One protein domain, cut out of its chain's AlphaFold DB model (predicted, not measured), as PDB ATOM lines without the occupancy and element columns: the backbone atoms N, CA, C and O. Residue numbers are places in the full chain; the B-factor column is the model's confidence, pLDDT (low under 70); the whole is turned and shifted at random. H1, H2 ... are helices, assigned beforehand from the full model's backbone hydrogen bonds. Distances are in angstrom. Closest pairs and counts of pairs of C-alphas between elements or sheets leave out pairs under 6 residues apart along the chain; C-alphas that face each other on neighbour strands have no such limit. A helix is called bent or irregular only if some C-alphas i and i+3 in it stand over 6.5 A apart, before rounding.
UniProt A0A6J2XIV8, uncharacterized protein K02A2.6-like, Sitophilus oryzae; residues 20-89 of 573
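Overview. This is residues 20 to 89 of the 573 residues of the protein "uncharacterized protein K02A2.6-like" of Sitophilus oryzae (UniProt A0A6J2XIV8). H3 and H2a, the first arm of the bent helix H2, meet near their first residues and spread as a V, with the second arm, H2b, folding back from the end of H2a toward H3, while H1 runs past the V as a long third side, its residues 20 to 24 meeting the last residues of H3 and its Leu 35 coming near H2a. The printed part has 70 residues with three named helices, H1, H2 and H3 in chain order, and no named strand: all helix. It is compact, radius of gyration of the C-alphas 11.3 A, spanning 30 by 26 by 20 A.

Along the chain. H1, residues 20 to 37, begins at C-alpha 20 (-23.676, 42.727, 4.458) and measures 25.3 A. H2, residues 43 to 64, was assigned as one helix by its hydrogen bonds but is bent, C-alphas 53 and 56 being 9.0 A apart; its arms are H2a, 43 to 53, and H2b, 56 to 64. H3, residues 75 to 87, measures 18.2 A and ends at C-alpha 87 (-27.363, 42.293, 9.739).

Arrangement. H1 touches H3 with residues 20 to 24 alone, at a shallow tilt of 22 degrees, opposite ways; the closest C-alphas, of Arg 21 and Phe 87, are 5.4 A apart. H1 and H2a are close but not clearly touching, the closest C-alphas, of Leu 35 and Lys 46, at 7.2 A. H1 and H2b are apart. H2a touches H3, residues 75 to 79 alone, at a steep tilt of 43 degrees; the closest C-alphas are those of Arg 47 and Phe 76, 4.6 A. H2b and H3 only just touch, with 3 pairs of C-alphas within 8 A, the closest those of Ala 62 and Leu 83, 6.7 A. In H1, H2a, H2b and H3 every O i to N i+4 pair is within hydrogen-bond range.

Size, cuts and confidence. The farthest C-alphas, of Ile 39 and Pro 89, are 31.1 A apart. The printed part has no cut and no long link. Residues 41 and 89 are under pLDDT 70.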
ATOM      1  N   ILE A  20     -23.915  43.028   3.036       82.38
ATOM      2  CA  ILE A  20     -23.676  42.727   4.458       82.38
ATOM      3  C   ILE A  20     -24.469  41.523   4.966       82.38
ATOM      4  O   ILE A  20     -23.933  40.689   5.689       82.38
ATOM      5  N   ARG A  21     -25.706  41.350   4.491       81.31
ATOM      6  CA  ARG A  21     -26.533  40.177   4.787       81.31
ATOM      7  C   ARG A  21     -25.921  38.881   4.268       81.31
ATOM      8  O   ARG A  21     -25.850  37.894   4.993       81.31
ATOM      9  N   ASN A  22     -25.541  38.855   2.991       79.06
ATOM     10  CA  ASN A  22     -25.010  37.647   2.362       79.06
ATOM     11  C   ASN A  22     -23.676  37.264   3.004       79.06
ATOM     12  O   ASN A  22     -23.437  36.084   3.253       79.06
ATOM     13  N   GLU A  23     -22.840  38.256   3.302       86.25
ATOM     14  CA  GLU A  23     -21.570  38.043   3.988       86.25
ATOM     15  C   GLU A  23     -21.779  37.595   5.438       86.25
ATOM     16  O   GLU A  23     -21.129  36.641   5.853       86.25
ATOM     17  N   TRP A  24     -22.745  38.162   6.173       92.12
ATOM     18  CA  TRP A  24     -23.115  37.685   7.512       92.12
ATOM     19  C   TRP A  24     -23.549  36.216   7.484       92.12
ATOM     20  O   TRP A  24     -23.039  35.403   8.249       92.12
ATOM     21  N   GLN A  25     -24.435  35.843   6.554       87.81
ATOM     22  CA  GLN A  25     -24.927  34.467   6.414       87.81
ATOM     23  C   GLN A  25     -23.819  33.473   6.035       87.81
ATOM     24  O   GLN A  25     -23.823  32.333   6.506       87.81
ATOM     25  N   LYS A  26     -22.861  33.880   5.193       85.94
ATOM     26  CA  LYS A  26     -21.675  33.066   4.886       85.94
ATOM     27  C   LYS A  26     -20.785  32.923   6.114       85.94
ATOM     28  O   LYS A  26     -20.401  31.809   6.454       85.94
ATOM     29  N   TRP A  27     -20.501  34.035   6.785       93.81
ATOM     30  CA  TRP A  27     -19.604  34.078   7.929       93.81
ATOM     31  C   TRP A  27     -20.137  33.253   9.101       93.81
ATOM     32  O   TRP A  27     -19.436  32.371   9.592       93.81
ATOM     33  N   ILE A  28     -21.406  33.438   9.484       92.06
ATOM     34  CA  ILE A  28     -22.014  32.686  10.591       92.06
ATOM     35  C   ILE A  28     -22.112  31.190  10.281       92.06
ATOM     36  O   ILE A  28     -21.976  30.363  11.180       92.06
ATOM     37  N   ARG A  29     -22.287  30.811   9.007       90.19
ATOM     38  CA  ARG A  29     -22.241  29.409   8.575       90.19
ATOM     39  C   ARG A  29     -20.843  28.824   8.734       90.19
ATOM     40  O   ARG A  29     -20.716  27.742   9.296       90.19
ATOM     41  N   SER A  30     -19.812  29.530   8.274       88.81
ATOM     42  CA  SER A  30     -18.417  29.122   8.477       88.81
ATOM     43  C   SER A  30     -18.076  29.002   9.961       88.81
ATOM     44  O   SER A  30     -17.439  28.035  10.363       88.81
ATOM     45  N   PHE A  31     -18.564  29.930  10.785       91.69
ATOM     46  CA  PHE A  31     -18.376  29.893  12.230       91.69
ATOM     47  C   PHE A  31     -19.096  28.713  12.899       91.69
ATOM     48  O   PHE A  31     -18.511  28.054  13.751       91.69
ATOM     49  N   ARG A  32     -20.331  28.385  12.492       89.62
ATOM     50  CA  ARG A  32     -21.034  27.187  12.986       89.62
ATOM     51  C   ARG A  32     -20.291  25.901  12.623       89.62
ATOM     52  O   ARG A  32     -20.069  25.083  13.501       89.62
ATOM     53  N   LEU A  33     -19.814  25.778  11.382       87.88
ATOM     54  CA  LEU A  33     -18.990  24.634  10.967       87.88
ATOM     55  C   LEU A  33     -17.701  24.524  11.790       87.88
ATOM     56  O   LEU A  33     -17.284  23.426  12.138       87.88
ATOM     57  N   TYR A  34     -17.088  25.658  12.130       88.44
ATOM     58  CA  TYR A  34     -15.937  25.692  13.023       88.44
ATOM     59  C   TYR A  34     -16.285  25.213  14.437       88.44
ATOM     60  O   TYR A  34     -15.569  24.372  14.980       88.44
ATOM     61  N   LEU A  35     -17.405  25.673  15.004       87.69
ATOM     62  CA  LEU A  35     -17.896  25.195  16.299       87.69
ATOM     63  C   LEU A  35     -18.247  23.705  16.303       87.69
ATOM     64  O   LEU A  35     -18.120  23.085  17.349       87.69
ATOM     65  N   ASP A  36     -18.707  23.155  15.179       83.50
ATOM     66  CA  ASP A  36     -18.996  21.723  15.047       83.50
ATOM     67  C   ASP A  36     -17.707  20.903  14.867       83.50
ATOM     68  O   ASP A  36     -17.647  19.735  15.248       83.50
ATOM     69  N   SER A  37     -16.667  21.512  14.282       83.50
ATOM     70  CA  SER A  37     -15.360  20.879  14.072       83.50
ATOM     71  C   SER A  37     -14.475  20.874  15.319       83.50
ATOM     72  O   SER A  37     -13.709  19.935  15.529       83.50
ATOM     73  N   GLU A  38     -14.570  21.908  16.154       78.38
ATOM     74  CA  GLU A  38     -13.896  21.955  17.445       78.38
ATOM     75  C   GLU A  38     -14.835  21.430  18.534       78.38
ATOM     76  O   GLU A  38     -16.026  21.706  18.529       78.38
ATOM     77  N   ILE A  39     -14.324  20.704  19.530       74.19
ATOM     78  CA  ILE A  39     -15.136  20.202  20.656       74.19
ATOM     79  C   ILE A  39     -15.432  21.359  21.639       74.19
ATOM     80  O   ILE A  39     -15.051  21.337  22.811       74.19
ATOM     81  N   ILE A  40     -16.071  22.432  21.164       75.75
ATOM     82  CA  ILE A  40     -16.447  23.600  21.966       75.75
ATOM     83  C   ILE A  40     -17.822  23.338  22.585       75.75
ATOM     84  O   ILE A  40     -18.873  23.686  22.042       75.75
ATOM     85  N   ALA A  41     -17.808  22.729  23.770       69.88
ATOM     86  CA  ALA A  41     -18.996  22.549  24.598       69.88
ATOM     87  C   ALA A  41     -19.242  23.780  25.495       69.88
ATOM     88  O   ALA A  41     -18.321  24.280  26.146       69.88
ATOM     89  N   GLY A  42     -20.493  24.252  25.544       82.19
ATOM     90  CA  GLY A  42     -20.951  25.338  26.422       82.19
ATOM     91  C   GLY A  42     -21.273  26.651  25.697       82.19
ATOM     92  O   GLY A  42     -20.457  27.188  24.945       82.19
ATOM     93  N   GLN A  43     -22.462  27.195  25.960       84.88
ATOM     94  CA  GLN A  43     -23.017  28.355  25.249       84.88
ATOM     95  C   GLN A  43     -22.199  29.637  25.479       84.88
ATOM     96  O   GLN A  43     -21.862  30.340  24.527       84.88
ATOM     97  N   THR A  44     -21.707  29.867  26.698       84.88
ATOM     98  CA  THR A  44     -20.807  30.994  27.005       84.88
ATOM     99  C   THR A  44     -19.496  30.934  26.212       84.88
ATOM    100  O   THR A  44     -19.000  31.958  25.740       84.88
ATOM    101  N   ARG A  45     -18.924  29.734  26.020       86.00
ATOM    102  CA  ARG A  45     -17.688  29.562  25.238       86.00
ATOM    103  C   ARG A  45     -17.932  29.821  23.756       86.00
ATOM    104  O   ARG A  45     -17.136  30.529  23.141       86.00
ATOM    105  N   LYS A  46     -19.044  29.321  23.205       90.00
ATOM    106  CA  LYS A  46     -19.468  29.597  21.822       90.00
ATOM    107  C   LYS A  46     -19.662  31.098  21.583       90.00
ATOM    108  O   LYS A  46     -19.113  31.633  20.622       90.00
ATOM    109  N   ARG A  47     -20.349  31.791  22.501       91.31
ATOM    110  CA  ARG A  47     -20.530  33.252  22.482       91.31
ATOM    111  C   ARG A  47     -19.196  33.998  22.474       91.31
ATOM    112  O   ARG A  47     -18.953  34.823  21.598       91.31
ATOM    113  N   ASN A  48     -18.313  33.688  23.422       89.19
ATOM    114  CA  ASN A  48     -17.022  34.369  23.535       89.19
ATOM    115  C   ASN A  48     -16.147  34.118  22.299       89.19
ATOM    116  O   ASN A  48     -15.469  35.028  21.826       89.19
ATOM    117  N   LYS A  49     -16.193  32.906  21.737       90.38
ATOM    118  CA  LYS A  49     -15.463  32.568  20.514       90.38
ATOM    119  C   LYS A  49     -16.014  33.306  19.292       90.38
ATOM    120  O   LYS A  49     -15.217  33.741  18.466       90.38
ATOM    121  N   LEU A  50     -17.334  33.507  19.210       92.62
ATOM    122  CA  LEU A  50     -17.969  34.316  18.165       92.62
ATOM    123  C   LEU A  50     -17.478  35.760  18.223       92.62
ATOM    124  O   LEU A  50     -17.045  36.293  17.208       92.62
ATOM    125  N   LEU A  51     -17.503  36.376  19.408       91.00
ATOM    126  CA  LEU A  51     -17.050  37.757  19.590       91.00
ATOM    127  C   LEU A  51     -15.547  37.902  19.320       91.00
ATOM    128  O   LEU A  51     -15.122  38.868  18.694       91.00
ATOM    129  N   HIS A  52     -14.740  36.929  19.744       89.38
ATOM    130  CA  HIS A  52     -13.298  36.947  19.517       89.38
ATOM    131  C   HIS A  52     -12.944  36.813  18.029       89.38
ATOM    132  O   HIS A  52     -12.257  37.677  17.490       89.38
ATOM    133  N   LEU A  53     -13.449  35.774  17.351       89.19
ATOM    134  CA  LEU A  53     -13.168  35.536  15.928       89.19
ATOM    135  C   LEU A  53     -13.881  36.531  15.007       89.19
ATOM    136  O   LEU A  53     -13.426  36.769  13.895       89.19
ATOM    137  N   GLY A  54     -14.987  37.123  15.457       87.00
ATOM    138  CA  GLY A  54     -15.694  38.187  14.751       87.00
ATOM    139  C   GLY A  54     -14.901  39.483  14.621       87.00
ATOM    140  O   GLY A  54     -15.123  40.233  13.675       87.00
ATOM    141  N   GLY A  55     -13.938  39.720  15.516       90.38
ATOM    142  CA  GLY A  55     -13.125  40.933  15.542       90.38
ATOM    143  C   GLY A  55     -13.822  42.133  16.189       90.38
ATOM    144  O   GLY A  55     -14.983  42.067  16.593       90.38
ATOM    145  N   SER A  56     -13.092  43.244  16.297       87.69
ATOM    146  CA  SER A  56     -13.521  44.443  17.035       87.69
ATOM    147  C   SER A  56     -14.819  45.054  16.508       87.69
ATOM    148  O   SER A  56     -15.687  45.396  17.301       87.69
ATOM    149  N   GLN A  57     -15.003  45.117  15.188       90.56
ATOM    150  CA  GLN A  57     -16.211  45.699  14.590       90.56
ATOM    151  C   GLN A  57     -17.474  44.905  14.958       90.56
ATOM    152  O   GLN A  57     -18.489  45.481  15.347       90.56
ATOM    153  N   LEU A  58     -17.410  43.566  14.920       91.25
ATOM    154  CA  LEU A  58     -18.541  42.735  15.336       91.25
ATOM    155  C   LEU A  58     -18.828  42.876  16.839       91.25
ATOM    156  O   LEU A  58     -19.991  42.841  17.240       91.25
ATOM    157  N   GLN A  59     -17.789  43.050  17.665       91.25
ATOM    158  CA  GLN A  59     -17.945  43.302  19.100       91.25
ATOM    159  C   GLN A  59     -18.656  44.629  19.358       91.25
ATOM    160  O   GLN A  59     -19.620  44.649  20.118       91.25
ATOM    161  N   GLU A  60     -18.237  45.713  18.705       89.75
ATOM    162  CA  GLU A  60     -18.886  47.023  18.829       89.75
ATOM    163  C   GLU A  60     -20.380  46.938  18.501       89.75
ATOM    164  O   GLU A  60     -21.214  47.400  19.282       89.75
ATOM    165  N   VAL A  61     -20.735  46.251  17.410       90.44
ATOM    166  CA  VAL A  61     -22.140  46.015  17.055       90.44
ATOM    167  C   VAL A  61     -22.851  45.189  18.127       90.44
ATOM    168  O   VAL A  61     -23.914  45.595  18.593       90.44
ATOM    169  N   ALA A  62     -22.274  44.069  18.566       91.06
ATOM    170  CA  ALA A  62     -22.876  43.208  19.582       91.06
ATOM    171  C   ALA A  62     -23.161  43.949  20.897       91.06
ATOM    172  O   ALA A  62     -24.252  43.816  21.445       91.06
ATOM    173  N   TYR A  63     -22.218  44.760  21.381       91.94
ATOM    174  CA  TYR A  63     -22.386  45.537  22.611       91.94
ATOM    175  C   TYR A  63     -23.289  46.766  22.436       91.94
ATOM    176  O   TYR A  63     -23.835  47.261  23.420       91.94
ATOM    177  N   SER A  64     -23.492  47.243  21.203       90.44
ATOM    178  CA  SER A  64     -24.441  48.324  20.911       90.44
ATOM    179  C   SER A  64     -25.909  47.876  20.918       90.44
ATOM    180  O   SER A  64     -26.797  48.714  21.079       90.44
ATOM    181  N   ILE A  65     -26.184  46.576  20.745       90.31
ATOM    182  CA  ILE A  65     -27.546  46.038  20.669       90.31
ATOM    183  C   ILE A  65     -28.037  45.672  22.083       90.31
ATOM    184  O   ILE A  65     -27.481  44.764  22.710       90.31
ATOM    185  N   PRO A  66     -29.112  46.305  22.593       87.62
ATOM    186  CA  PRO A  66     -29.651  45.984  23.911       87.62
ATOM    187  C   PRO A  66     -30.055  44.509  24.026       87.62
ATOM    188  O   PRO A  66     -30.810  43.993  23.198       87.62
ATOM    189  N   GLY A  67     -29.558  43.831  25.064       86.44
ATOM    190  CA  GLY A  67     -29.863  42.423  25.334       86.44
ATOM    191  C   GLY A  67     -29.196  41.416  24.388       86.44
ATOM    192  O   GLY A  67     -29.568  40.248  24.408       86.44
ATOM    193  N   ALA A  68     -28.234  41.826  23.551       86.44
ATOM    194  CA  ALA A  68     -27.512  40.893  22.680       86.44
ATOM    195  C   ALA A  68     -26.412  40.106  23.408       86.44
ATOM    196  O   ALA A  68     -26.186  38.941  23.093       86.44
ATOM    197  N   VAL A  69     -25.741  40.713  24.392       88.25
ATOM    198  CA  VAL A  69     -24.723  40.043  25.213       88.25
ATOM    199  C   VAL A  69     -25.287  39.839  26.616       88.25
ATOM    200  O   VAL A  69     -25.270  40.751  27.436       88.25
ATOM    201  N   VAL A  70     -25.803  38.637  26.869       85.56
ATOM    202  CA  VAL A  70     -26.367  38.216  28.163       85.56
ATOM    203  C   VAL A  70     -25.593  37.027  28.722       85.56
ATOM    204  O   VAL A  70     -25.028  36.245  27.952       85.56
ATOM    205  N   ASP A  71     -25.570  36.873  30.044       78.44
ATOM    206  CA  ASP A  71     -24.957  35.736  30.747       78.44
ATOM    207  C   ASP A  71     -26.013  34.674  31.115       78.44
ATOM    208  O   ASP A  71     -26.112  34.225  32.252       78.44
ATOM    209  N   GLU A  72     -26.831  34.288  30.133       77.69
ATOM    210  CA  GLU A  72     -27.898  33.283  30.267       77.69
ATOM    211  C   GLU A  72     -27.504  31.935  29.630       77.69
ATOM    212  O   GLU A  72     -26.538  31.849  28.856       77.69
ATOM    213  N   GLU A  73     -28.261  30.867  29.923       73.19
ATOM    214  CA  GLU A  73     -28.009  29.526  29.369       73.19
ATOM    215  C   GLU A  73     -28.022  29.516  27.834       73.19
ATOM    216  O   GLU A  73     -27.194  28.845  27.230       73.19
ATOM    217  N   GLU A  74     -28.856  30.338  27.192       79.94
ATOM    218  CA  GLU A  74     -28.956  30.464  25.726       79.94
ATOM    219  C   GLU A  74     -28.149  31.649  25.157       79.94
ATOM    220  O   GLU A  74     -28.388  32.120  24.045       79.94
ATOM    221  N   SER A  75     -27.153  32.140  25.902       85.38
ATOM    222  CA  SER A  75     -26.387  33.357  25.576       85.38
ATOM    223  C   SER A  75     -25.776  33.408  24.167       85.38
ATOM    224  O   SER A  75     -25.615  34.491  23.602       85.38
ATOM    225  N   PHE A  76     -25.433  32.263  23.577       89.81
ATOM    226  CA  PHE A  76     -24.961  32.190  22.193       89.81
ATOM    227  C   PHE A  76     -26.094  32.356  21.180       89.81
ATOM    228  O   PHE A  76     -25.964  33.138  20.240       89.81
ATOM    229  N   ASP A  77     -27.195  31.633  21.369       88.88
ATOM    230  CA  ASP A  77     -28.323  31.627  20.441       88.88
ATOM    231  C   ASP A  77     -29.042  32.984  20.448       88.88
ATOM    232  O   ASP A  77     -29.375  33.507  19.382       88.88
ATOM    233  N   ILE A  78     -29.146  33.623  21.621       90.69
ATOM    234  CA  ILE A  78     -29.635  35.001  21.774       90.69
ATOM    235  C   ILE A  78     -28.746  35.983  20.998       90.69
ATOM    236  O   ILE A  78     -29.252  36.769  20.191       90.69
ATOM    237  N   LEU A  79     -27.419  35.915  21.181       92.31
ATOM    238  CA  LEU A  79     -26.474  36.795  20.487       92.31
ATOM    239  C   LEU A  79     -26.545  36.608  18.966       92.31
ATOM    240  O   LEU A  79     -26.633  37.584  18.220       92.31
ATOM    241  N   VAL A  80     -26.533  35.361  18.489       93.12
ATOM    242  CA  VAL A  80     -26.643  35.054  17.056       93.12
ATOM    243  C   VAL A  80     -27.978  35.535  16.498       93.12
ATOM    244  O   VAL A  80     -28.001  36.084  15.395       93.12
ATOM    245  N   GLY A  81     -29.072  35.370  17.244       89.50
ATOM    246  CA  GLY A  81     -30.393  35.871  16.882       89.50
ATOM    247  C   GLY A  81     -30.394  37.387  16.700       89.50
ATOM    248  O   GLY A  81     -30.777  37.871  15.635       89.50
ATOM    249  N   LYS A  82     -29.869  38.133  17.678       91.12
ATOM    250  CA  LYS A  82     -29.793  39.602  17.642       91.12
ATOM    251  C   LYS A  82     -28.874  40.138  16.549       91.12
ATOM    252  O   LYS A  82     -29.251  41.064  15.835       91.12
ATOM    253  N   LEU A  83     -27.704  39.532  16.352       92.31
ATOM    254  CA  LEU A  83     -26.807  39.904  15.254       92.31
ATOM    255  C   LEU A  83     -27.413  39.562  13.888       92.31
ATOM    256  O   LEU A  83     -27.267  40.322  12.935       92.31
ATOM    257  N   THR A  84     -28.148  38.452  13.787       90.44
ATOM    258  CA  THR A  84     -28.865  38.100  12.556       90.44
ATOM    259  C   THR A  84     -30.016  39.059  12.283       90.44
ATOM    260  O   THR A  84     -30.179  39.467  11.141       90.44
ATOM    261  N   GLU A  85     -30.766  39.480  13.297       86.81
ATOM    262  CA  GLU A  85     -31.790  40.523  13.174       86.81
ATOM    263  C   GLU A  85     -31.179  41.853  12.696       86.81
ATOM    264  O   GLU A  85     -31.718  42.491  11.793       86.81
ATOM    265  N   TYR A  86     -30.012  42.225  13.232       87.25
ATOM    266  CA  TYR A  86     -29.300  43.454  12.882       87.25
ATOM    267  C   TYR A  86     -28.728  43.444  11.453       87.25
ATOM    268  O   TYR A  86     -28.942  44.384  10.689       87.25
ATOM    269  N   PHE A  87     -28.014  42.382  11.058       88.06
ATOM    270  CA  PHE A  87     -27.363  42.293   9.739       88.06
ATOM    271  C   PHE A  87     -28.251  41.705   8.641       88.06
ATOM    272  O   PHE A  87     -27.935  41.795   7.455       88.06
ATOM    273  N   SER A  88     -29.346  41.048   9.014       77.81
ATOM    274  CA  SER A  88     -30.313  40.433   8.102       77.81
ATOM    275  C   SER A  88     -31.749  40.791   8.504       77.81
ATOM    276  O   SER A  88     -32.558  39.875   8.680       77.81
ATOM    277  N   PRO A  89     -32.100  42.088   8.632       66.50
ATOM    278  CA  PRO A  89     -33.454  42.480   8.994       66.50
ATOM    279  C   PRO A  89     -34.438  41.894   7.982       66.50
ATOM    280  O   PRO A  89     -34.143  41.820   6.782       66.50
TER     281      PRO A  89